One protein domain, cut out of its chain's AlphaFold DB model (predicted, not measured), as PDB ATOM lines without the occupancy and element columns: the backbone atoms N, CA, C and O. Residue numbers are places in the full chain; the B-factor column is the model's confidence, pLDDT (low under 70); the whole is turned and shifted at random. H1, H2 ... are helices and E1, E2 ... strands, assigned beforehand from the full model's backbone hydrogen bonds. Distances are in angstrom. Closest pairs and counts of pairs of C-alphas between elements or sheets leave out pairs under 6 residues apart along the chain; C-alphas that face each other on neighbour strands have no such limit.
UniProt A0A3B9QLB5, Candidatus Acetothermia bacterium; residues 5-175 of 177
ATOM      1  N   SER A   5      -1.397  50.739  37.771       94.50
ATOM      2  CA  SER A   5      -0.058  50.164  37.900       94.50
ATOM      3  C   SER A   5       0.444  49.719  36.536       94.50
ATOM      4  O   SER A   5      -0.260  49.023  35.810       94.50
ATOM      5  N   VAL A   6       1.674  50.080  36.194       95.81
ATOM      6  CA  VAL A   6       2.362  49.632  34.985       95.81
ATOM      7  C   VAL A   6       3.426  48.618  35.377       95.81
ATOM      8  O   VAL A   6       4.340  48.936  36.134       95.81
ATOM      9  N   VAL A   7       3.311  47.402  34.846       96.00
ATOM     10  CA  VAL A   7       4.231  46.286  35.090       96.00
ATOM     11  C   VAL A   7       5.066  46.014  33.841       96.00
ATOM     12  O   VAL A   7       4.532  45.615  32.802       96.00
ATOM     13  N   VAL A   8       6.382  46.176  33.976       97.31
ATOM     14  CA  VAL A   8       7.376  45.955  32.919       97.31
ATOM     15  C   VAL A   8       8.272  44.768  33.294       97.31
ATOM     16  O   VAL A   8       9.193  44.931  34.097       97.31
ATOM     17  N   PRO A   9       8.028  43.552  32.776       96.12
ATOM     18  CA  PRO A   9       8.975  42.452  32.925       96.12
ATOM     19  C   PRO A   9      10.248  42.732  32.113       96.12
ATOM     20  O   PRO A   9      10.167  43.120  30.949       96.12
ATOM     21  N   ALA A  10      11.417  42.515  32.716       96.94
ATOM     22  CA  ALA A  10      12.716  42.770  32.094       96.94
ATOM     23  C   ALA A  10      13.718  41.650  32.421       96.94
ATOM     24  O   ALA A  10      13.779  41.189  33.560       96.94
ATOM     25  N   HIS A  11      14.505  41.207  31.438       96.69
ATOM     26  CA  HIS A  11      15.603  40.252  31.625       96.69
ATOM     27  C   HIS A  11      16.763  40.618  30.702       96.69
ATOM     28  O   HIS A  11      16.664  40.399  29.499       96.69
ATOM     29  N   ASN A  12      17.860  41.119  31.266       97.25
ATOM     30  CA  ASN A  12      19.032  41.568  30.507       97.25
ATOM     31  C   ASN A  12      18.719  42.651  29.451       97.25
ATOM     32  O   ASN A  12      19.033  42.508  28.269       97.25
ATOM     33  N   GLU A  13      18.048  43.715  29.888       97.06
ATOM     34  CA  GLU A  13      17.543  44.807  29.056       97.06
ATOM     35  C   GLU A  13      18.183  46.163  29.409       97.06
ATOM     36  O   GLU A  13      17.590  47.207  29.130       97.06
ATOM     37  N   GLU A  14      19.378  46.192  30.019       97.69
ATOM     38  CA  GLU A  14      20.020  47.440  30.477       97.69
ATOM     39  C   GLU A  14      20.169  48.508  29.377       97.69
ATOM     40  O   GLU A  14      20.099  49.705  29.660       97.69
ATOM     41  N   GLU A  15      20.321  48.081  28.120       96.56
ATOM     42  CA  GLU A  15      20.490  48.963  26.960       96.56
ATOM     43  C   GLU A  15      19.174  49.577  26.458       96.56
ATOM     44  O   GLU A  15      19.162  50.716  25.992       96.56
ATOM     45  N   VAL A  16      18.064  48.832  26.512       94.75
ATOM     46  CA  VAL A  16      16.790  49.229  25.875       94.75
ATOM     47  C   VAL A  16      15.762  49.748  26.872       94.75
ATOM     48  O   VAL A  16      14.953  50.615  26.531       94.75
ATOM     49  N   LEU A  17      15.836  49.284  28.122       97.31
ATOM     50  CA  LEU A  17      14.931  49.671  29.196       97.31
ATOM     51  C   LEU A  17      14.828  51.199  29.389       97.31
ATOM     52  O   LEU A  17      13.704  51.674  29.581       97.31
ATOM     53  N   PRO A  18      15.908  52.010  29.290       97.88
ATOM     54  CA  PRO A  18      15.800  53.463  29.441       97.88
ATOM     55  C   PRO A  18      14.784  54.116  28.494       97.88
ATOM     56  O   PRO A  18      14.061  55.023  28.909       97.88
ATOM     57  N   ALA A  19      14.687  53.644  27.245       96.25
ATOM     58  CA  ALA A  19      13.749  54.187  26.261       96.25
ATOM     59  C   ALA A  19      12.292  53.852  26.618       96.25
ATOM     60  O   ALA A  19      11.421  54.718  26.534       96.25
ATOM     61  N   CYS A  20      12.037  52.624  27.082       96.44
ATOM     62  CA  CYS A  20      10.724  52.215  27.581       96.44
ATOM     63  C   CYS A  20      10.296  53.066  28.785       96.44
ATOM     64  O   CYS A  20       9.207  53.644  28.796       96.44
ATOM     65  N   LEU A  21      11.180  53.214  29.778       97.62
ATOM     66  CA  LEU A  21      10.888  53.995  30.981       97.62
ATOM     67  C   LEU A  21      10.679  55.479  30.657       97.62
ATOM     68  O   LEU A  21       9.792  56.102  31.236       97.62
ATOM     69  N   ALA A  22      11.425  56.045  29.704       96.19
ATOM     70  CA  ALA A  22      11.200  57.408  29.226       96.19
ATOM     71  C   ALA A  22       9.819  57.572  28.565       96.19
ATOM     72  O   ALA A  22       9.091  58.508  28.904       96.19
ATOM     73  N   ALA A  23       9.418  56.643  27.689       95.38
ATOM     74  CA  ALA A  23       8.095  56.658  27.060       95.38
ATOM     75  C   ALA A  23       6.964  56.569  28.102       95.38
ATOM     76  O   ALA A  23       5.987  57.320  28.036       95.38
ATOM     77  N   LEU A  24       7.126  55.726  29.126       96.00
ATOM     78  CA  LEU A  24       6.185  55.629  30.245       96.00
ATOM     79  C   LEU A  24       6.131  56.915  31.083       96.00
ATOM     80  O   LEU A  24       5.056  57.329  31.504       96.00
ATOM     81  N   ARG A  25       7.254  57.604  31.300       95.25
ATOM     82  CA  ARG A  25       7.250  58.901  32.001       95.25
ATOM     83  C   ARG A  25       6.622  60.031  31.186       95.25
ATOM     84  O   ARG A  25       6.152  60.994  31.779       95.25
ATOM     85  N   SER A  26       6.583  59.906  29.861       95.19
ATOM     86  CA  SER A  26       5.923  60.868  28.967       95.19
ATOM     87  C   SER A  26       4.413  60.656  28.799       95.19
ATOM     88  O   SER A  26       3.796  61.302  27.953       95.19
ATOM     89  N   GLN A  27       3.805  59.752  29.574       95.31
ATOM     90  CA  GLN A  27       2.363  59.534  29.524       95.31
ATOM     91  C   GLN A  27       1.591  60.790  29.945       95.31
ATOM     92  O   GLN A  27       1.966  61.508  30.868       95.31
ATOM     93  N   SER A  28       0.460  61.012  29.284       94.06
ATOM     94  CA  SER A  28      -0.510  62.068  29.602       94.06
ATOM     95  C   SER A  28      -1.096  61.941  31.013       94.06
ATOM     96  O   SER A  28      -1.478  62.945  31.612       94.06
ATOM     97  N   ILE A  29      -1.132  60.722  31.560       91.44
ATOM     98  CA  ILE A  29      -1.384  60.462  32.980       91.44
ATOM     99  C   ILE A  29      -0.031  60.386  33.689       91.44
ATOM    100  O   ILE A  29       0.731  59.448  33.462       91.44
ATOM    101  N   SER A  30       0.254  61.353  34.560       88.94
ATOM    102  CA  SER A  30       1.509  61.423  35.320       88.94
ATOM    103  C   SER A  30       1.501  60.582  36.601       88.94
ATOM    104  O   SER A  30       2.555  60.134  37.048       88.94
ATOM    105  N   GLU A  31       0.326  60.358  37.194       91.62
ATOM    106  CA  GLU A  31       0.167  59.608  38.441       91.62
ATOM    107  C   GLU A  31      -0.164  58.137  38.162       91.62
ATOM    108  O   GLU A  31      -1.321  57.755  37.986       91.62
ATOM    109  N   PHE A  32       0.870  57.299  38.132       95.12
ATOM    110  CA  PHE A  32       0.744  55.844  38.067       95.12
ATOM    111  C   PHE A  32       1.907  55.165  38.801       95.12
ATOM    112  O   PHE A  32       3.004  55.714  38.932       95.12
ATOM    113  N   GLU A  33       1.668  53.950  39.280       96.19
ATOM    114  CA  GLU A  33       2.697  53.108  39.885       96.19
ATOM    115  C   GLU A  33       3.527  52.452  38.775       96.19
ATOM    116  O   GLU A  33       2.970  51.837  37.869       96.19
ATOM    117  N   LEU A  34       4.855  52.578  38.823       97.56
ATOM    118  CA  LEU A  34       5.752  51.970  37.837       97.56
ATOM    119  C   LEU A  34       6.564  50.852  38.485       97.56
ATOM    120  O   LEU A  34       7.456  51.122  39.290       97.56
ATOM    121  N   ILE A  35       6.273  49.615  38.094       98.38
ATOM    122  CA  ILE A  35       6.928  48.405  38.584       98.38
ATOM    123  C   ILE A  35       7.726  47.784  37.442       98.38
ATOM    124  O   ILE A  35       7.167  47.376  36.425       98.38
ATOM    125  N   VAL A  36       9.035  47.655  37.631       98.56
ATOM    126  CA  VAL A  36       9.894  46.842  36.769       98.56
ATOM    127  C   VAL A  36      10.175  45.527  37.478       98.56
ATOM    128  O   VAL A  36      10.626  45.513  38.625       98.56
ATOM    129  N   VAL A  37       9.916  44.415  36.796       98.25
ATOM    130  CA  VAL A  37      10.194  43.082  37.329       98.25
ATOM    131  C   VAL A  37      11.472  42.544  36.704       98.25
ATOM    132  O   VAL A  37      11.463  42.085  35.564       98.25
ATOM    133  N   ASP A  38      12.562  42.597  37.465       98.31
ATOM    134  CA  ASP A  38      13.859  42.045  37.091       98.31
ATOM    135  C   ASP A  38      13.823  40.511  37.180       98.31
ATOM    136  O   ASP A  38      13.832  39.906  38.259       98.31
ATOM    137  N   SER A  39      13.762  39.878  36.015       97.00
ATOM    138  CA  SER A  39      13.587  38.447  35.830       97.00
ATOM    139  C   SER A  39      14.916  37.695  35.838       97.00
ATOM    140  O   SER A  39      15.246  37.006  34.873       97.00
ATOM    141  N   ALA A  40      15.655  37.789  36.942       96.88
ATOM    142  CA  ALA A  40      16.977  37.190  37.126       96.88
ATOM    143  C   ALA A  40      18.021  37.709  36.121       96.88
ATOM    144  O   ALA A  40      18.788  36.923  35.564       96.88
ATOM    145  N   SER A  41      18.040  39.022  35.870       97.81
ATOM    146  CA  SER A  41      19.073  39.626  35.023       97.81
ATOM    147  C   SER A  41      20.457  39.469  35.658       97.81
ATOM    148  O   SER A  41      20.600  39.460  36.890       97.81
ATOM    149  N   THR A  42      21.452  39.327  34.789       97.69
ATOM    150  CA  THR A  42      22.889  39.253  35.094       97.69
ATOM    151  C   THR A  42      23.630  40.544  34.740       97.69
ATOM    152  O   THR A  42      24.820  40.656  35.019       97.69
ATOM    153  N   ASP A  43      22.939  41.488  34.107       98.00
ATOM    154  CA  ASP A  43      23.417  42.825  33.767       98.00
ATOM    155  C   ASP A  43      22.878  43.877  34.767       98.00
ATOM    156  O   ASP A  43      22.373  43.542  35.845       98.00
ATOM    157  N   ARG A  44      22.954  45.166  34.418       98.19
ATOM    158  CA  ARG A  44      22.521  46.278  35.275       98.19
ATOM    159  C   ARG A  44      21.041  46.639  35.121       98.19
ATOM    160  O   ARG A  44      20.632  47.689  35.620       98.19
ATOM    161  N   THR A  45      20.205  45.795  34.507       98.44
ATOM    162  CA  THR A  45      18.767  46.060  34.274       98.44
ATOM    163  C   THR A  45      18.052  46.575  35.527       98.44
ATOM    164  O   THR A  45      17.374  47.603  35.495       98.44
ATOM    165  N   GLY A  46      18.234  45.897  36.665       97.94
ATOM    166  CA  GLY A  46      17.607  46.291  37.928       97.94
ATOM    167  C   GLY A  46      18.147  47.606  38.509       97.94
ATOM    168  O   GLY A  46      17.423  48.305  39.217       97.94
ATOM    169  N   GLU A  47      19.402  47.972  38.241       98.50
ATOM    170  CA  GLU A  47      19.961  49.272  38.639       98.50
ATOM    171  C   GLU A  47      19.391  50.398  37.777       98.50
ATOM    172  O   GLU A  47      18.930  51.406  38.313       98.50
ATOM    173  N   VAL A  48      19.366  50.193  36.455       98.38
ATOM    174  CA  VAL A  48      18.788  51.127  35.480       98.38
ATOM    175  C   VAL A  48      17.330  51.418  35.832       98.38
ATOM    176  O   VAL A  48      16.936  52.577  35.938       98.38
ATOM    177  N   ALA A  49      16.539  50.382  36.120       98.19
ATOM    178  CA  ALA A  49      15.151  50.541  36.541       98.19
ATOM    179  C   ALA A  49      14.993  51.442  37.781       98.19
ATOM    180  O   ALA A  49      14.180  52.371  37.776       98.19
ATOM    181  N   ARG A  50      15.800  51.216  38.832       98.19
ATOM    182  CA  ARG A  50      15.771  52.040  40.056       98.19
ATOM    183  C   ARG A  50      16.179  53.483  39.778       98.19
ATOM    184  O   ARG A  50      15.543  54.395  40.299       98.19
ATOM    185  N   ALA A  51      17.199  53.697  38.948       97.44
ATOM    186  CA  ALA A  51      17.669  55.035  38.586       97.44
ATOM    187  C   ALA A  51      16.590  55.869  37.868       97.44
ATOM    188  O   ALA A  51      16.552  57.087  38.013       97.44
ATOM    189  N   HIS A  52      15.667  55.216  37.160       95.88
ATOM    190  CA  HIS A  52      14.505  55.840  36.516       95.88
ATOM    191  C   HIS A  52      13.264  55.947  37.435       95.88
ATOM    192  O   HIS A  52      12.151  56.263  36.989       95.88
ATOM    193  N   GLY A  53      13.433  55.691  38.736       95.31
ATOM    194  CA  GLY A  53      12.384  55.821  39.747       95.31
ATOM    195  C   GLY A  53      11.303  54.742  39.666       95.31
ATOM    196  O   GLY A  53      10.174  54.989  40.090       95.31
ATOM    197  N   ALA A  54      11.597  53.584  39.069       97.69
ATOM    198  CA  ALA A  54      10.699  52.437  39.124       97.69
ATOM    199  C   ALA A  54      10.872  51.675  40.446       97.69
ATOM    200  O   ALA A  54      11.984  51.528  40.961       97.69
ATOM    201  N   GLN A  55       9.777  51.123  40.962       98.25
ATOM    202  CA  GLN A  55       9.850  50.057  41.951       98.25
ATOM    203  C   GLN A  55      10.397  48.807  41.264       98.25
ATOM    204  O   GLN A  55       9.860  48.372  40.247       98.25
ATOM    205  N   VAL A  56      11.449  48.210  41.822       98.56
ATOM    206  CA  VAL A  56      12.039  46.991  41.262       98.56
ATOM    207  C   VAL A  56      11.657  45.783  42.097       98.56
ATOM    208  O   VAL A  56      11.997  45.705  43.276       98.56
ATOM    209  N   VAL A  57      10.990  44.828  41.456       98.19
ATOM    210  CA  VAL A  57      10.700  43.499  42.003       98.19
ATOM    211  C   VAL A  57      11.645  42.516  41.336       98.19
ATOM    212  O   VAL A  57      11.666  42.420  40.115       98.19
ATOM    213  N   ARG A  58      12.440  41.778  42.108       97.56
ATOM    214  CA  ARG A  58      13.340  40.764  41.551       97.56
ATOM    215  C   ARG A  58      12.734  39.375  41.697       97.56
ATOM    216  O   ARG A  58      12.219  39.034  42.759       97.56
ATOM    217  N   VAL A  59      12.834  38.563  40.646       95.06
ATOM    218  CA  VAL A  59      12.576  37.120  40.710       95.06
ATOM    219  C   VAL A  59      13.860  36.352  40.408       95.06
ATOM    220  O   VAL A  59      14.586  36.684  39.482       95.06
ATOM    221  N   GLU A  60      14.136  35.300  41.178       93.12
ATOM    222  CA  GLU A  60      15.421  34.572  41.115       93.12
ATOM    223  C   GLU A  60      15.534  33.576  39.956       93.12
ATOM    224  O   GLU A  60      16.595  33.017  39.696       93.12
ATOM    225  N   ARG A  61      14.428  33.312  39.254       90.44
ATOM    226  CA  ARG A  61      14.403  32.411  38.099       90.44
ATOM    227  C   ARG A  61      13.824  33.136  36.891       90.44
ATOM    228  O   ARG A  61      12.728  33.693  37.032       90.44
ATOM    229  N   PRO A  62      14.464  33.056  35.712       87.06
ATOM    230  CA  PRO A  62      13.970  33.731  34.524       87.06
ATOM    231  C   PRO A  62      12.618  33.166  34.073       87.06
ATOM    232  O   PRO A  62      12.328  31.978  34.255       87.06
ATOM    233  N   GLY A  63      11.778  34.029  33.505       82.38
ATOM    234  CA  GLY A  63      10.546  33.640  32.822       82.38
ATOM    235  C   GLY A  63       9.488  34.741  32.825       82.38
ATOM    236  O   GLY A  63       9.101  35.223  33.890       82.38
ATOM    237  N   LEU A  64       8.959  35.069  31.642       81.00
ATOM    238  CA  LEU A  64       7.967  36.133  31.438       81.00
ATOM    239  C   LEU A  64       6.716  35.951  32.306       81.00
ATOM    240  O   LEU A  64       6.282  36.878  32.982       81.00
ATOM    241  N   ALA A  65       6.171  34.735  32.328       78.81
ATOM    242  CA  ALA A  65       5.044  34.340  33.170       78.81
ATOM    243  C   ALA A  65       5.264  34.679  34.655       78.81
ATOM    244  O   ALA A  65       4.423  35.305  35.300       78.81
ATOM    245  N   ARG A  66       6.432  34.300  35.185       85.00
ATOM    246  CA  ARG A  66       6.806  34.540  36.582       85.00
ATOM    247  C   ARG A  66       7.000  36.025  36.857       85.00
ATOM    248  O   ARG A  66       6.562  36.506  37.896       85.00
ATOM    249  N   ALA A  67       7.632  36.734  35.926       87.81
ATOM    250  CA  ALA A  67       7.846  38.165  36.036       87.81
ATOM    251  C   ALA A  67       6.510  38.924  36.065       87.81
ATOM    252  O   ALA A  67       6.265  39.707  36.978       87.81
ATOM    253  N   ARG A  68       5.592  38.622  35.136       84.69
ATOM    254  CA  ARG A  68       4.241  39.203  35.116       84.69
ATOM    255  C   ARG A  68       3.487  38.913  36.416       84.69
ATOM    256  O   ARG A  68       2.980  39.845  37.029       84.69
ATOM    257  N   GLN A  69       3.488  37.661  36.881       83.56
ATOM    258  CA  GLN A  69       2.840  37.280  38.142       83.56
ATOM    259  C   GLN A  69       3.375  38.080  39.338       83.56
ATOM    260  O   GLN A  69       2.590  38.670  40.073       83.56
ATOM    261  N   ALA A  70       4.699  38.152  39.507       86.94
ATOM    262  CA  ALA A  70       5.310  38.906  40.601       86.94
ATOM    263  C   ALA A  70       4.986  40.407  40.520       86.94
ATOM    264  O   ALA A  70       4.728  41.050  41.537       86.94
ATOM    265  N   GLY A  71       4.933  40.965  39.308       90.50
ATOM    266  CA  GLY A  71       4.497  42.342  39.093       90.50
ATOM    267  C   GLY A  71       3.031  42.570  39.467       90.50
ATOM    268  O   GLY A  71       2.715  43.566  40.107       90.50
ATOM    269  N   PHE A  72       2.136  41.637  39.138       87.06
ATOM    270  CA  PHE A  72       0.714  41.714  39.501       87.06
ATOM    271  C   PHE A  72       0.467  41.546  41.005       87.06
ATOM    272  O   PHE A  72      -0.488  42.094  41.557       87.06
ATOM    273  N   GLU A  73       1.316  40.779  41.684       85.75
ATOM    274  CA  GLU A  73       1.290  40.656  43.141       85.75
ATOM    275  C   GLU A  73       1.756  41.949  43.816       85.75
ATOM    276  O   GLU A  73       1.135  42.362  44.795       85.75
ATOM    277  N   ALA A  74       2.775  42.612  43.263       90.00
ATOM    278  CA  ALA A  74       3.282  43.886  43.762       90.00
ATOM    279  C   ALA A  74       2.373  45.086  43.442       90.00
ATOM    280  O   ALA A  74       2.369  46.052  44.201       90.00
ATOM    281  N   ALA A  75       1.606  45.022  42.350       91.56
ATOM    282  CA  ALA A  75       0.733  46.100  41.905       91.56
ATOM    283  C   ALA A  75      -0.383  46.427  42.914       91.56
ATOM    284  O   ALA A  75      -1.064  45.538  43.441       91.56
ATOM    285  N   SER A  76      -0.596  47.724  43.133       90.75
ATOM    286  CA  SER A  76      -1.616  48.272  44.037       90.75
ATOM    287  C   SER A  76      -2.771  48.993  43.324       90.75
ATOM    288  O   SER A  76      -3.771  49.343  43.958       90.75
ATOM    289  N   GLY A  77      -2.649  49.204  42.013       86.25
ATOM    290  CA  GLY A  77      -3.643  49.838  41.158       86.25
ATOM    291  C   GLY A  77      -4.884  48.978  40.922       86.25
ATOM    292  O   GLY A  77      -4.859  47.751  40.986       86.25
ATOM    293  N   GLU A  78      -5.989  49.655  40.622       84.44
ATOM    294  CA  GLU A  78      -7.251  49.038  40.197       84.44
ATOM    295  C   GLU A  78      -7.147  48.510  38.763       84.44
ATOM    296  O   GLU A  78      -7.767  47.507  38.414       84.44
ATOM    297  N   ILE A  79      -6.326  49.174  37.948       84.75
ATOM    298  CA  ILE A  79      -5.948  48.744  36.608       84.75
ATOM    299  C   ILE A  79      -4.475  48.365  36.638       84.75
ATOM    300  O   ILE A  79      -3.638  49.158  37.064       84.75
ATOM    301  N   VAL A  80      -4.148  47.184  36.117       87.75
ATOM    302  CA  VAL A  80      -2.759  46.785  35.880       87.75
ATOM    303  C   VAL A  80      -2.516  46.706  34.380       87.75
ATOM    304  O   VAL A  80      -3.056  45.839  33.693       87.75
ATOM    305  N   ALA A  81      -1.713  47.633  33.873       88.88
ATOM    306  CA  ALA A  81      -1.236  47.657  32.502       88.88
ATOM    307  C   ALA A  81       0.134  46.975  32.427       88.88
ATOM    308  O   ALA A  81       0.939  47.067  33.352       88.88
ATOM    309  N   THR A  82       0.429  46.295  31.323       89.25
ATOM    310  CA  THR A  82       1.724  45.637  31.126       89.25
ATOM    311  C   THR A  82       2.277  45.940  29.741       89.25
ATOM    312  O   THR A  82       1.519  46.023  28.777       89.25
ATOM    313  N   THR A  83       3.588  46.150  29.660       89.44
ATOM    314  CA  THR A  83       4.333  46.387  28.417       89.44
ATOM    315  C   THR A  83       5.704  45.730  28.525       89.44
ATOM    316  O   THR A  83       6.223  45.586  29.631       89.44
ATOM    317  N   ASP A  84       6.301  45.350  27.398       89.56
ATOM    318  CA  ASP A  84       7.654  44.787  27.380       89.56
ATOM    319  C   ASP A  84       8.710  45.882  27.629       89.56
ATOM    320  O   ASP A  84       8.501  47.052  27.294       89.56
ATOM    321  N   ALA A  85       9.865  45.500  28.183       91.94
ATOM    322  CA  ALA A  85      10.989  46.403  28.458       91.94
ATOM    323  C   ALA A  85      11.632  47.019  27.199       91.94
ATOM    324  O   ALA A  85      12.325  48.030  27.294       91.94
ATOM    325  N   ASP A  86      11.388  46.437  26.023       88.69
ATOM    326  CA  ASP A  86      11.906  46.883  24.726       88.69
ATOM    327  C   ASP A  86      10.864  47.649  23.886       88.69
ATOM    328  O   ASP A  86      11.025  47.815  22.673       88.69
ATOM    329  N   SER A  87       9.781  48.089  24.530       87.25
ATOM    330  CA  SER A  87       8.632  48.735  23.899       87.25
ATOM    331  C   SER A  87       8.478  50.197  24.314       87.25
ATOM    332  O   SER A  87       8.825  50.579  25.430       87.25
ATOM    333  N   GLN A  88       7.912  51.017  23.427       91.31
ATOM    334  CA  GLN A  88       7.658  52.442  23.674       91.31
ATOM    335  C   GLN A  88       6.163  52.748  23.499       91.31
ATOM    336  O   GLN A  88       5.715  52.998  22.376       91.31
ATOM    337  N   PRO A  89       5.360  52.692  24.580       87.19
ATOM    338  CA  PRO A  89       3.937  53.009  24.505       87.19
ATOM    339  C   PRO A  89       3.695  54.468  24.084       87.19
ATOM    340  O   PRO A  89       4.437  55.353  24.520       87.19
ATOM    341  N   PRO A  90       2.655  54.755  23.277       88.25
ATOM    342  CA  PRO A  90       2.334  56.122  22.863       88.25
ATOM    343  C   PRO A  90       1.912  56.990  24.065       88.25
ATOM    344  O   PRO A  90       1.402  56.442  25.042       88.25
ATOM    345  N   PRO A  91       2.063  58.331  24.029       92.50
ATOM    346  CA  PRO A  91       1.807  59.211  25.184       92.50
ATOM    347  C   PRO A  91       0.381  59.163  25.768       92.50
ATOM    348  O   PRO A  91       0.152  59.572  26.907       92.50
ATOM    349  N   ASP A  92      -0.605  58.689  25.009       88.25
ATOM    350  CA  ASP A  92      -2.006  58.554  25.422       88.25
ATOM    351  C   ASP A  92      -2.386  57.124  25.854       88.25
ATOM    352  O   ASP A  92      -3.557  56.852  26.127       88.25
ATOM    353  N   TRP A  93      -1.414  56.208  25.955       90.88
ATOM    354  CA  TRP A  93      -1.636  54.786  26.236       90.88
ATOM    355  C   TRP A  93      -2.430  54.545  27.527       90.88
ATOM    356  O   TRP A  93      -3.460  53.868  27.500       90.88
ATOM    357  N   LEU A  94      -2.011  55.143  28.647       89.88
ATOM    358  CA  LEU A  94      -2.702  54.975  29.934       89.88
ATOM    359  C   LEU A  94      -4.098  55.612  29.943       89.88
ATOM    360  O   LEU A  94      -5.034  55.030  30.491       89.88
ATOM    361  N   ALA A  95      -4.257  56.776  29.306       88.12
ATOM    362  CA  ALA A  95      -5.546  57.458  29.205       88.12
ATOM    363  C   ALA A  95      -6.562  56.625  28.414       88.12
ATOM    364  O   ALA A  95      -7.706  56.463  28.842       88.12
ATOM    365  N   ARG A  96      -6.124  56.026  27.302       83.50
ATOM    366  CA  ARG A  96      -6.936  55.113  26.491       83.50
ATOM    367  C   ARG A  96      -7.344  53.858  27.260       83.50
ATOM    368  O   ARG A  96      -8.500  53.455  27.169       83.50
ATOM    369  N   LEU A  97      -6.427  53.262  28.029       81.44
ATOM    370  CA  LEU A  97      -6.734  52.102  28.876       81.44
ATOM    371  C   LEU A  97      -7.761  52.446  29.960       81.44
ATOM    372  O   LEU A  97      -8.734  51.714  30.130       81.44
ATOM    373  N   GLY A  98      -7.578  53.575  30.652       82.31
ATOM    374  CA  GLY A  98      -8.524  54.050  31.659       82.31
ATOM    375  C   GLY A  98      -9.917  54.316  31.082       82.31
ATOM    376  O   GLY A  98     -10.910  53.905  31.672       82.31
ATOM    377  N   ALA A  99      -9.995  54.942  29.903       82.12
ATOM    378  CA  ALA A  99     -11.262  55.197  29.219       82.12
ATOM    379  C   ALA A  99     -11.961  53.903  28.770       82.12
ATOM    380  O   ALA A  99     -13.171  53.774  28.929       82.12
ATOM    381  N   ALA A 100     -11.210  52.931  28.244       76.44
ATOM    382  CA  ALA A 100     -11.771  51.653  27.811       76.44
ATOM    383  C   ALA A 100     -12.335  50.836  28.983       76.44
ATOM    384  O   ALA A 100     -13.392  50.231  28.848       76.44
ATOM    385  N   LEU A 101     -11.659  50.845  30.136       75.56
ATOM    386  CA  LEU A 101     -12.094  50.132  31.343       75.56
ATOM    387  C   LEU A 101     -13.150  50.892  32.164       75.56
ATOM    388  O   LEU A 101     -13.638  50.368  33.161       75.56
ATOM    389  N   ALA A 102     -13.522  52.109  31.753       75.00
ATOM    390  CA  ALA A 102     -14.675  52.814  32.306       75.00
ATOM    391  C   ALA A 102     -16.013  52.281  31.757       75.00
ATOM    392  O   ALA A 102     -17.053  52.523  32.370       75.00
ATOM    393  N   ASP A 103     -16.004  51.561  30.626       70.94
ATOM    394  CA  ASP A 103     -17.175  50.826  30.142       70.94
ATOM    395  C   ASP A 103     -17.396  49.599  31.053       70.94
ATOM    396  O   ASP A 103     -16.551  48.701  31.072       70.94
ATOM    397  N   PRO A 104     -18.514  49.523  31.805       66.94
ATOM    398  CA  PRO A 104     -18.782  48.424  32.735       66.94
ATOM    399  C   PRO A 104     -18.954  47.068  32.037       66.94
ATOM    400  O   PRO A 104     -18.934  46.031  32.700       66.94
ATOM    401  N   GLU A 105     -19.126  47.051  30.713       64.12
ATOM    402  CA  GLU A 105     -19.135  45.818  29.935       64.12
ATOM    403  C   GLU A 105     -17.722  45.312  29.612       64.12
ATOM    404  O   GLU A 105     -17.566  44.142  29.268       64.12
ATOM    405  N   VAL A 106     -16.687  46.150  29.711       63.78
ATOM    406  CA  VAL A 106     -15.304  45.785  29.378       63.78
ATOM    407  C   VAL A 106     -14.622  45.174  30.597       63.78
ATOM    408  O   VAL A 106     -14.314  45.843  31.579       63.78
ATOM    409  N   GLY A 107     -14.366  43.867  30.530       55.88
ATOM    410  CA  GLY A 107     -13.685  43.132  31.594       55.88
ATOM    411  C   GLY A 107     -12.156  43.158  31.478       55.88
ATOM    412  O   GLY A 107     -11.604  43.106  30.379       55.88
ATOM    413  N   GLY A 108     -11.473  43.170  32.628       58.19
ATOM    414  CA  GLY A 108     -10.043  42.865  32.771       58.19
ATOM    415  C   GLY A 108      -9.792  41.463  33.351       58.19
ATOM    416  O   GLY A 108     -10.716  40.669  33.529       58.19
ATOM    417  N   PHE A 109      -8.536  41.145  33.673       50.75
ATOM    418  CA  PHE A 109      -8.183  39.905  34.375       50.75
ATOM    419  C   PHE A 109      -8.561  39.969  35.859       50.75
ATOM    420  O   PHE A 109      -8.398  41.005  36.503       50.75
ATOM    421  N   LYS A 110      -8.979  38.840  36.443       41.16
ATOM    422  CA  LYS A 110      -9.078  38.713  37.901       41.16
ATOM    423  C   LYS A 110      -7.680  38.454  38.473       41.16
ATOM    424  O   LYS A 110      -6.994  37.528  38.040       41.16
ATOM    425  N   ARG A 111      -7.254  39.259  39.454       40.81
ATOM    426  CA  ARG A 111      -5.985  39.064  40.184       40.81
ATOM    427  C   ARG A 111      -5.925  37.624  40.726       40.81
ATOM    428  O   ARG A 111      -6.826  37.224  41.460       40.81
ATOM    429  N   GLY A 112      -4.892  36.858  40.358       38.41
ATOM    430  CA  GLY A 112      -4.647  35.499  40.869       38.41
ATOM    431  C   GLY A 112      -4.851  34.332  39.890       38.41
ATOM    432  O   GLY A 112      -4.547  33.199  40.258       38.41
ATOM    433  N   GLU A 113      -5.306  34.556  38.653       46.34
ATOM    434  CA  GLU A 113      -5.241  33.513  37.618       46.34
ATOM    435  C   GLU A 113      -3.813  33.430  37.062       46.34
ATOM    436  O   GLU A 113      -3.357  34.303  36.328       46.34
ATOM    437  N   ALA A 114      -3.075  32.397  37.477       39.97
ATOM    438  CA  ALA A 114      -1.667  32.235  37.150       39.97
ATOM    439  C   ALA A 114      -1.430  32.170  35.630       39.97
ATOM    440  O   ALA A 114      -1.922  31.276  34.933       39.97
ATOM    441  N   PHE A 115      -0.624  33.102  35.121       47.72
ATOM    442  CA  PHE A 115      -0.174  33.127  33.733       47.72
ATOM    443  C   PHE A 115       0.856  32.012  33.522       47.72
ATOM    444  O   PHE A 115       2.041  32.216  33.745       47.72
ATOM    445  N   TYR A 116       0.424  30.825  33.099       36.78
ATOM    446  CA  TYR A 116       1.321  29.758  32.644       36.78
ATOM    447  C   TYR A 116       1.153  29.551  31.130       36.78
ATOM    448  O   TYR A 116       0.108  29.076  30.687       36.78
ATOM    449  N   GLY A 117       2.177  29.885  30.333       37.50
ATOM    450  CA  GLY A 117       2.279  29.453  28.930       37.50
ATOM    451  C   GLY A 117       3.065  30.393  28.008       37.50
ATOM    452  O   GLY A 117       2.770  31.587  27.958       37.50
ATOM    453  N   ASP A 118       4.015  29.806  27.272       37.09
ATOM    454  CA  ASP A 118       4.867  30.425  26.248       37.09
ATOM    455  C   ASP A 118       4.067  31.009  25.058       37.09
ATOM    456  O   ASP A 118       3.133  30.397  24.532       37.09
ATOM    457  N   ASP A 119       4.481  32.206  24.641       42.53
ATOM    458  CA  ASP A 119       4.520  32.785  23.287       42.53
ATOM    459  C   ASP A 119       3.255  32.894  22.404       42.53
ATOM    460  O   ASP A 119       3.329  33.427  21.300       42.53
ATOM    461  N   GLU A 120       2.065  32.489  22.854       48.28
ATOM    462  CA  GLU A 120       0.804  32.689  22.097       48.28
ATOM    463  C   GLU A 120      -0.357  33.251  22.936       48.28
ATOM    464  O   GLU A 120      -1.532  33.203  22.540       48.28
ATOM    465  N   THR A 121      -0.039  33.762  24.119       53.84
ATOM    466  CA  THR A 121      -0.986  33.846  25.224       53.84
ATOM    467  C   THR A 121      -1.981  34.980  25.050       53.84
ATOM    468  O   THR A 121      -3.166  34.697  25.123       53.84
ATOM    469  N   ASP A 122      -1.587  36.203  24.701       60.28
ATOM    470  CA  ASP A 122      -2.496  37.357  24.824       60.28
ATOM    471  C   ASP A 122      -3.744  37.253  23.914       60.28
ATOM    472  O   ASP A 122      -4.869  37.465  24.365       60.28
ATOM    473  N   ILE A 123      -3.594  36.794  22.663       59.16
ATOM    474  CA  ILE A 123      -4.732  36.620  21.736       59.16
ATOM    475  C   ILE A 123      -5.542  35.368  22.058       59.16
ATOM    476  O   ILE A 123      -6.768  35.439  22.143       59.16
ATOM    477  N   ARG A 124      -4.898  34.205  22.244       61.34
ATOM    478  CA  ARG A 124      -5.631  32.971  22.591       61.34
ATOM    479  C   ARG A 124      -6.356  33.111  23.929       61.34
ATOM    480  O   ARG A 124      -7.440  32.555  24.094       61.34
ATOM    481  N   LEU A 125      -5.773  33.838  24.873       59.81
ATOM    482  CA  LEU A 125      -6.359  34.158  26.167       59.81
ATOM    483  C   LEU A 125      -7.557  35.082  26.001       59.81
ATOM    484  O   LEU A 125      -8.627  34.763  26.506       59.81
ATOM    485  N   ALA A 126      -7.437  36.137  25.200       61.19
ATOM    486  CA  ALA A 126      -8.562  37.000  24.876       61.19
ATOM    487  C   ALA A 126      -9.727  36.238  24.199       61.19
ATOM    488  O   ALA A 126     -10.894  36.448  24.532       61.19
ATOM    489  N   PHE A 127      -9.438  35.248  23.342       65.19
ATOM    490  CA  PHE A 127     -10.457  34.325  22.818       65.19
ATOM    491  C   PHE A 127     -11.131  33.477  23.909       65.19
ATOM    492  O   PHE A 127     -12.339  33.245  23.837       65.19
ATOM    493  N   LYS A 128     -10.379  32.997  24.909       62.44
ATOM    494  CA  LYS A 128     -10.939  32.254  26.052       62.44
ATOM    495  C   LYS A 128     -11.818  33.158  26.922       62.44
ATOM    496  O   LYS A 128     -12.921  32.751  27.279       62.44
ATOM    497  N   LEU A 129     -11.369  34.383  27.195       58.31
ATOM    498  CA  LEU A 129     -12.072  35.368  28.025       58.31
ATOM    499  C   LEU A 129     -13.388  35.855  27.416       58.31
ATOM    500  O   LEU A 129     -14.308  36.187  28.156       58.31
ATOM    501  N   ARG A 130     -13.545  35.790  26.087       63.31
ATOM    502  CA  ARG A 130     -14.818  36.093  25.409       63.31
ATOM    503  C   ARG A 130     -15.994  35.231  25.891       63.31
ATOM    504  O   ARG A 130     -17.149  35.589  25.688       63.31
ATOM    505  N   ARG A 131     -15.715  34.072  26.498       61.78
ATOM    506  CA  ARG A 131     -16.740  33.202  27.100       61.78
ATOM    507  C   ARG A 131     -17.236  33.708  28.456       61.78
ATOM    508  O   ARG A 131     -18.258  33.227  28.924       61.78
ATOM    509  N   VAL A 132     -16.495  34.624  29.077       54.53
ATOM    510  CA  VAL A 132     -16.745  35.156  30.422       54.53
ATOM    511  C   VAL A 132     -17.298  36.583  30.357       54.53
ATOM    512  O   VAL A 132     -18.154  36.931  31.161       54.53
ATOM    513  N   GLY A 133     -16.869  37.393  29.384       54.97
ATOM    514  CA  GLY A 133     -17.342  38.771  29.207       54.97
ATOM    515  C   GLY A 133     -16.942  39.387  27.863       54.97
ATOM    516  O   GLY A 133     -16.331  38.727  27.016       54.97
ATOM    517  N   LYS A 134     -17.298  40.660  27.647       57.16
ATOM    518  CA  LYS A 134     -16.919  41.416  26.443       57.16
ATOM    519  C   LYS A 134     -15.435  41.779  26.538       57.16
ATOM    520  O   LYS A 134     -14.971  42.380  27.502       57.16
ATOM    521  N   VAL A 135     -14.693  41.364  25.515       60.09
ATOM    522  CA  VAL A 135     -13.263  41.637  25.359       60.09
ATOM    523  C   VAL A 135     -13.114  42.678  24.263       60.09
ATOM    524  O   VAL A 135     -13.547  42.445  23.133       60.09
ATOM    525  N   VAL A 136     -12.510  43.814  24.599       62.62
ATOM    526  CA  VAL A 136     -12.222  44.889  23.649       62.62
ATOM    527  C   VAL A 136     -10.747  44.837  23.300       62.62
ATOM    528  O   VAL A 136      -9.886  44.877  24.176       62.62
ATOM    529  N   PHE A 137     -10.458  44.760  22.006       63.38
ATOM    530  CA  PHE A 137      -9.116  44.993  21.502       63.38
ATOM    531  C   PHE A 137      -9.056  46.401  20.940       63.38
ATOM    532  O   PHE A 137      -9.940  46.804  20.181       63.38
ATOM    533  N   LEU A 138      -8.001  47.120  21.301       63.72
ATOM    534  CA  LEU A 138      -7.703  48.455  20.800       63.72
ATOM    535  C   LEU A 138      -6.592  48.320  19.747       63.72
ATOM    536  O   LEU A 138      -5.422  48.466  20.092       63.72
ATOM    537  N   PRO A 139      -6.909  47.974  18.482       55.47
ATOM    538  CA  PRO A 139      -5.898  47.723  17.452       55.47
ATOM    539  C   PRO A 139      -5.065  48.967  17.130       55.47
ATOM    540  O   PRO A 139      -3.914  48.831  16.731       55.47
ATOM    541  N   ASP A 140      -5.609  50.163  17.369       55.25
ATOM    542  CA  ASP A 140      -4.900  51.435  17.185       55.25
ATOM    543  C   ASP A 140      -3.835  51.688  18.265       55.25
ATOM    544  O   ASP A 140      -3.069  52.643  18.179       55.25
ATOM    545  N   LEU A 141      -3.772  50.840  19.294       53.50
ATOM    546  CA  LEU A 141      -2.752  50.857  20.337       53.50
ATOM    547  C   LEU A 141      -1.488  50.119  19.861       53.50
ATOM    548  O   LEU A 141      -0.988  49.214  20.530       53.50
ATOM    549  N   LEU A 142      -1.002  50.453  18.663       59.56
ATOM    550  CA  LEU A 142       0.222  49.868  18.130       59.56
ATOM    551  C   LEU A 142       1.400  50.344  18.978       59.56
ATOM    552  O   LEU A 142       1.755  51.520  18.975       59.56
ATOM    553  N   VAL A 143       2.001  49.412  19.706       55.88
ATOM    554  CA  VAL A 143       3.237  49.650  20.445       55.88
ATOM    555  C   VAL A 143       4.395  49.247  19.542       55.88
ATOM    556  O   VAL A 143       4.434  48.129  19.023       55.88
ATOM    557  N   THR A 144       5.327  50.169  19.308       60.16
ATOM    558  CA  THR A 144       6.535  49.860  18.543       60.16
ATOM    559  C   THR A 144       7.430  48.940  19.371       60.16
ATOM    560  O   THR A 144       7.671  49.183  20.554       60.16
ATOM    561  N   THR A 145       7.899  47.857  18.747       58.31
ATOM    562  CA  THR A 145       8.782  46.858  19.368       58.31
ATOM    563  C   THR A 145      10.181  46.937  18.763       58.31
ATOM    564  O   THR A 145      10.356  47.388  17.628       58.31
ATOM    565  N   SER A 146      11.183  46.454  19.498       63.44
ATOM    566  CA  SER A 146      12.568  46.409  19.026       63.44
ATOM    567  C   SER A 146      12.753  45.608  17.729       63.44
ATOM    568  O   SER A 146      12.283  44.476  17.589       63.44
ATOM    569  N   MET A 147      13.564  46.154  16.813       66.00
ATOM    570  CA  MET A 147      14.014  45.480  15.582       66.00
ATOM    571  C   MET A 147      14.815  44.197  15.864       66.00
ATOM    572  O   MET A 147      14.938  43.337  14.989       66.00
ATOM    573  N   ARG A 148      15.318  44.014  17.094       64.50
ATOM    574  CA  ARG A 148      16.008  42.788  17.521       64.50
ATOM    575  C   ARG A 148      15.111  41.553  17.379       64.50
ATOM    576  O   ARG A 148      15.605  40.513  16.959       64.50
ATOM    577  N   LYS A 149      13.793  41.670  17.605       63.31
ATOM    578  CA  LYS A 149      12.832  40.556  17.431       63.31
ATOM    579  C   LYS A 149      12.678  40.111  15.964       63.31
ATOM    580  O   LYS A 149      12.296  38.975  15.696       63.31
ATOM    581  N   LEU A 150      13.018  40.983  15.011       66.69
ATOM    582  CA  LEU A 150      13.064  40.675  13.574       66.69
ATOM    583  C   LEU A 150      14.453  40.215  13.106       66.69
ATOM    584  O   LEU A 150      14.601  39.751  11.976       66.69
ATOM    585  N   SER A 151      15.461  40.325  13.967       59.66
ATOM    586  CA  SER A 151      16.848  39.999  13.658       59.66
ATOM    587  C   SER A 151      17.113  38.520  13.966       59.66
ATOM    588  O   SER A 151      16.928  38.074  15.094       59.66
ATOM    589  N   GLY A 152      17.545  37.742  12.970       66.31
ATOM    590  CA  GLY A 152      17.918  36.329  13.135       66.31
ATOM    591  C   GLY A 152      17.019  35.326  12.392       66.31
ATOM    592  O   GLY A 152      16.060  35.710  11.719       66.31
ATOM    593  N   PRO A 153      17.307  34.011  12.501       62.59
ATOM    594  CA  PRO A 153      16.704  32.962  11.664       62.59
ATOM    595  C   PRO A 153      15.192  32.761  11.875       62.59
ATOM    596  O   PRO A 153      14.537  32.084  11.083       62.59
ATOM    597  N   HIS A 154      14.615  33.358  12.920       69.00
ATOM    598  CA  HIS A 154      13.188  33.272  13.236       69.00
ATOM    599  C   HIS A 154      12.412  34.576  12.979       69.00
ATOM    600  O   HIS A 154      11.193  34.582  13.150       69.00
ATOM    601  N   GLY A 155      13.067  35.650  12.515       72.25
ATOM    602  CA  GLY A 155      12.448  36.972  12.344       72.25
ATOM    603  C   GLY A 155      11.271  36.991  11.363       72.25
ATOM    604  O   GLY A 155      10.224  37.566  11.650       72.25
ATOM    605  N   LEU A 156      11.375  36.269  10.240       74.31
ATOM    606  CA  LEU A 156      10.260  36.097   9.296       74.31
ATOM    607  C   LEU A 156       9.081  35.351   9.934       74.31
ATOM    608  O   LEU A 156       7.928  35.734   9.740       74.31
ATOM    609  N   ARG A 157       9.353  34.312  10.736       74.06
ATOM    610  CA  ARG A 157       8.307  33.562  11.447       74.06
ATOM    611  C   ARG A 157       7.601  34.446  12.474       74.06
ATOM    612  O   ARG A 157       6.379  34.383  12.571       74.06
ATOM    613  N   TYR A 158       8.357  35.282  13.187       69.69
ATOM    614  CA  TYR A 158       7.836  36.298  14.099       69.69
ATOM    615  C   TYR A 158       6.940  37.302  13.354       69.69
ATOM    616  O   TYR A 158       5.780  37.487  13.721       69.69
ATOM    617  N   LEU A 159       7.403  37.861  12.232       74.19
ATOM    618  CA  LEU A 159       6.618  38.796  11.422       74.19
ATOM    619  C   LEU A 159       5.300  38.179  10.924       74.19
ATOM    620  O   LEU A 159       4.232  38.755  11.132       74.19
ATOM    621  N   PHE A 160       5.344  36.987  10.319       77.38
ATOM    622  CA  PHE A 160       4.136  36.292   9.853       77.38
ATOM    623  C   PHE A 160       3.171  35.973  10.997       77.38
ATOM    624  O   PHE A 160       1.954  36.102  10.840       77.38
ATOM    625  N   HIS A 161       3.703  35.575  12.152       71.00
ATOM    626  CA  HIS A 161       2.913  35.344  13.351       71.00
ATOM    627  C   HIS A 161       2.142  36.607  13.769       71.00
ATOM    628  O   HIS A 161       0.928  36.536  13.975       71.00
ATOM    629  N   HIS A 162       2.814  37.761  13.823       71.19
ATOM    630  CA  HIS A 162       2.204  39.033  14.216       71.19
ATOM    631  C   HIS A 162       1.239  39.597  13.167       71.19
ATOM    632  O   HIS A 162       0.172  40.075  13.541       71.19
ATOM    633  N   ILE A 163       1.522  39.451  11.869       76.62
ATOM    634  CA  ILE A 163       0.577  39.811  10.797       76.62
ATOM    635  C   ILE A 163      -0.707  38.981  10.915       76.62
ATOM    636  O   ILE A 163      -1.813  39.524  10.917       76.62
ATOM    637  N   ARG A 164      -0.584  37.656  11.081       77.69
ATOM    638  CA  ARG A 164      -1.736  36.760  11.283       77.69
ATOM    639  C   ARG A 164      -2.556  37.173  12.506       77.69
ATOM    640  O   ARG A 164      -3.784  37.145  12.474       77.69
ATOM    641  N   ASN A 165      -1.875  37.534  13.585       68.56
ATOM    642  CA  ASN A 165      -2.484  38.001  14.820       68.56
ATOM    643  C   ASN A 165      -3.205  39.344  14.639       68.56
ATOM    644  O   ASN A 165      -4.343  39.459  15.080       68.56
ATOM    645  N   TYR A 166      -2.616  40.301  13.921       72.62
ATOM    646  CA  TYR A 166      -3.250  41.575  13.581       72.62
ATOM    647  C   TYR A 166      -4.564  41.372  12.818       72.62
ATOM    648  O   TYR A 166      -5.598  41.889  13.227       72.62
ATOM    649  N   PHE A 167      -4.582  40.532  11.778       75.81
ATOM    650  CA  PHE A 167      -5.826  40.240  11.055       75.81
ATOM    651  C   PHE A 167      -6.879  39.544  11.928       75.81
ATOM    652  O   PHE A 167      -8.065  39.855  11.823       75.81
ATOM    653  N   ARG A 168      -6.465  38.638  12.826       70.75
ATOM    654  CA  ARG A 168      -7.376  38.029  13.811       70.75
ATOM    655  C   ARG A 168      -7.965  39.075  14.756       70.75
ATOM    656  O   ARG A 168      -9.154  39.007  15.043       70.75
ATOM    657  N   LEU A 169      -7.152  40.024  15.217       66.50
ATOM    658  CA  LEU A 169      -7.577  41.125  16.079       66.50
ATOM    659  C   LEU A 169      -8.549  42.061  15.359       66.50
ATOM    660  O   LEU A 169      -9.620  42.323  15.888       66.50
ATOM    661  N   CYS A 170      -8.241  42.488  14.133       68.88
ATOM    662  CA  CYS A 170      -9.141  43.324  13.338       68.88
ATOM    663  C   CYS A 170     -10.479  42.625  13.075       68.88
ATOM    664  O   CYS A 170     -11.533  43.230  13.245       68.88
ATOM    665  N   TRP A 171     -10.468  41.333  12.737       67.88
ATOM    666  CA  TRP A 171     -11.710  40.569  12.615       67.88
ATOM    667  C   TRP A 171     -12.469  40.511  13.952       67.88
ATOM    668  O   TRP A 171     -13.688  40.631  13.985       67.88
ATOM    669  N   LEU A 172     -11.783  40.389  15.084       63.06
ATOM    670  CA  LEU A 172     -12.442  40.391  16.389       63.06
ATOM    671  C   LEU A 172     -13.024  41.755  16.787       63.06
ATOM    672  O   LEU A 172     -14.131  41.780  17.321       63.06
ATOM    673  N   SER A 173     -12.313  42.852  16.522       61.62
ATOM    674  CA  SER A 173     -12.748  44.220  16.834       61.62
ATOM    675  C   SER A 173     -13.867  44.715  15.919       61.62
ATOM    676  O   SER A 173     -14.724  45.463  16.375       61.62
ATOM    677  N   TYR A 174     -13.881  44.294  14.649       59.03
ATOM    678  CA  TYR A 174     -14.791  44.832  13.625       59.03
ATOM    679  C   TYR A 174     -15.792  43.807  13.060       59.03
ATOM    680  O   TYR A 174     -16.661  44.160  12.270       59.03
ATOM    681  N   GLY A 175     -15.692  42.528  13.434       51.41
ATOM    682  CA  GLY A 175     -16.429  41.421  12.806       51.41
ATOM    683  C   GLY A 175     -17.715  40.967  13.487       51.41
ATOM    684  O   GLY A 175     -18.137  39.835  13.256       51.41
TER     685      GLY A 175
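What this domain is: This is residues 5 to 175 of the 177 residues of a protein of Candidatus Acetothermia bacterium (UniProt A0A3B9QLB5). A small, twisted sheet of four parallel strands has helices on both faces, H1, H2 and H4 over one and H3 over the other, in three layers. Away from this sheet lies a looser second part, residues 101 to 175, with two long loops, H5, the small H6 and the long helix H7, which runs at a shallow tilt to H5. The printed part has 171 residues with seven named helices and four named strands, in the order E1 H1 E2 H2 E3 H3 E4 H4 H5 H6 H7; the sheet order is E3 E2 E1 E4, and the class is mixed, helices and strands. The whole is compact, with a radius of gyration of the C-alphas of 16.0 A and spans of 45 by 40 by 30 A.

Where its parts are: E1, residues 5 to 10, begins at C-alpha 5 (-0.058, 50.164, 37.900) and is 15.9 A long. H1 is residues 17 to 25, E2 residues 33 to 39, 18.7 A, H2 residues 45 to 51 and E3 residues 55 to 59. H3, residues 64 to 74, is 15.3 A long. E4 is residues 79 to 82, H4 residues 93 to 100, H5 residues 121 to 129 and H6 residues 147 to 150. H7, residues 155 to 174, is 28.4 A long and ends at C-alpha 174 (-14.791, 44.832, 13.625).

How they stand to each other: E1, H1, E2 and E2, H2, E3 are strand-helix-strand units, two parallel neighbour strands with a helix between, and E3, H3, E4 is a split one, with E2 and E1 between its strands; the three crossovers are right-handed. N 8 and O 35 of E1 and E2, 2.8 A, N 57 and O 36 of E3 and E2, 2.9 A, and N 7 and O 81 of E1 and E4, 2.8 A, are within hydrogen-bond range. H3 is on the sheet; its closest C-alphas to E1 are those of Ala 67 and Pro 9, 5.4 A. H2, on the opposite face, has a height over the sheet of 8.7 A and touches H1 at a steep tilt of 40 degrees, the same way, closest at the C-alphas of Pro 18 and Val 48, 7.1 A. H4 is on the sheet, with the C-alphas of Gly 98 and Ile 79 of E4 closest, 7.7 A. H5, H6 and H7 are not on the sheet. H5 and H7 are close but not clearly touching, at a shallow tilt of 24 degrees, the same way, with the C-alphas of Ile 123 and Asn 165 closest, 7.4 A. H6 and H7 touch only at the corner, by residues 155 to 159 of H7, closest at the C-alphas of Lys 149 and Gly 155, 6.2 A. Every O i to N i+4 pair is within hydrogen-bond range in H1, H2, H3, H4, H5 and H7; H6 is too short for one.

The domain as a whole: The C-alphas of Glu 47 and Gly 175, the two farthest apart, are 45.3 A apart. The printed part has no cut. The links from H4 to H5 and from H5 to H6 are long. A short antiparallel pairing joins residues 87 to 88 and 144 to 145. The mean pLDDT of the printed part is 78.6; residues 104 to 154, 158, 165 and 169 to 175 are under 70.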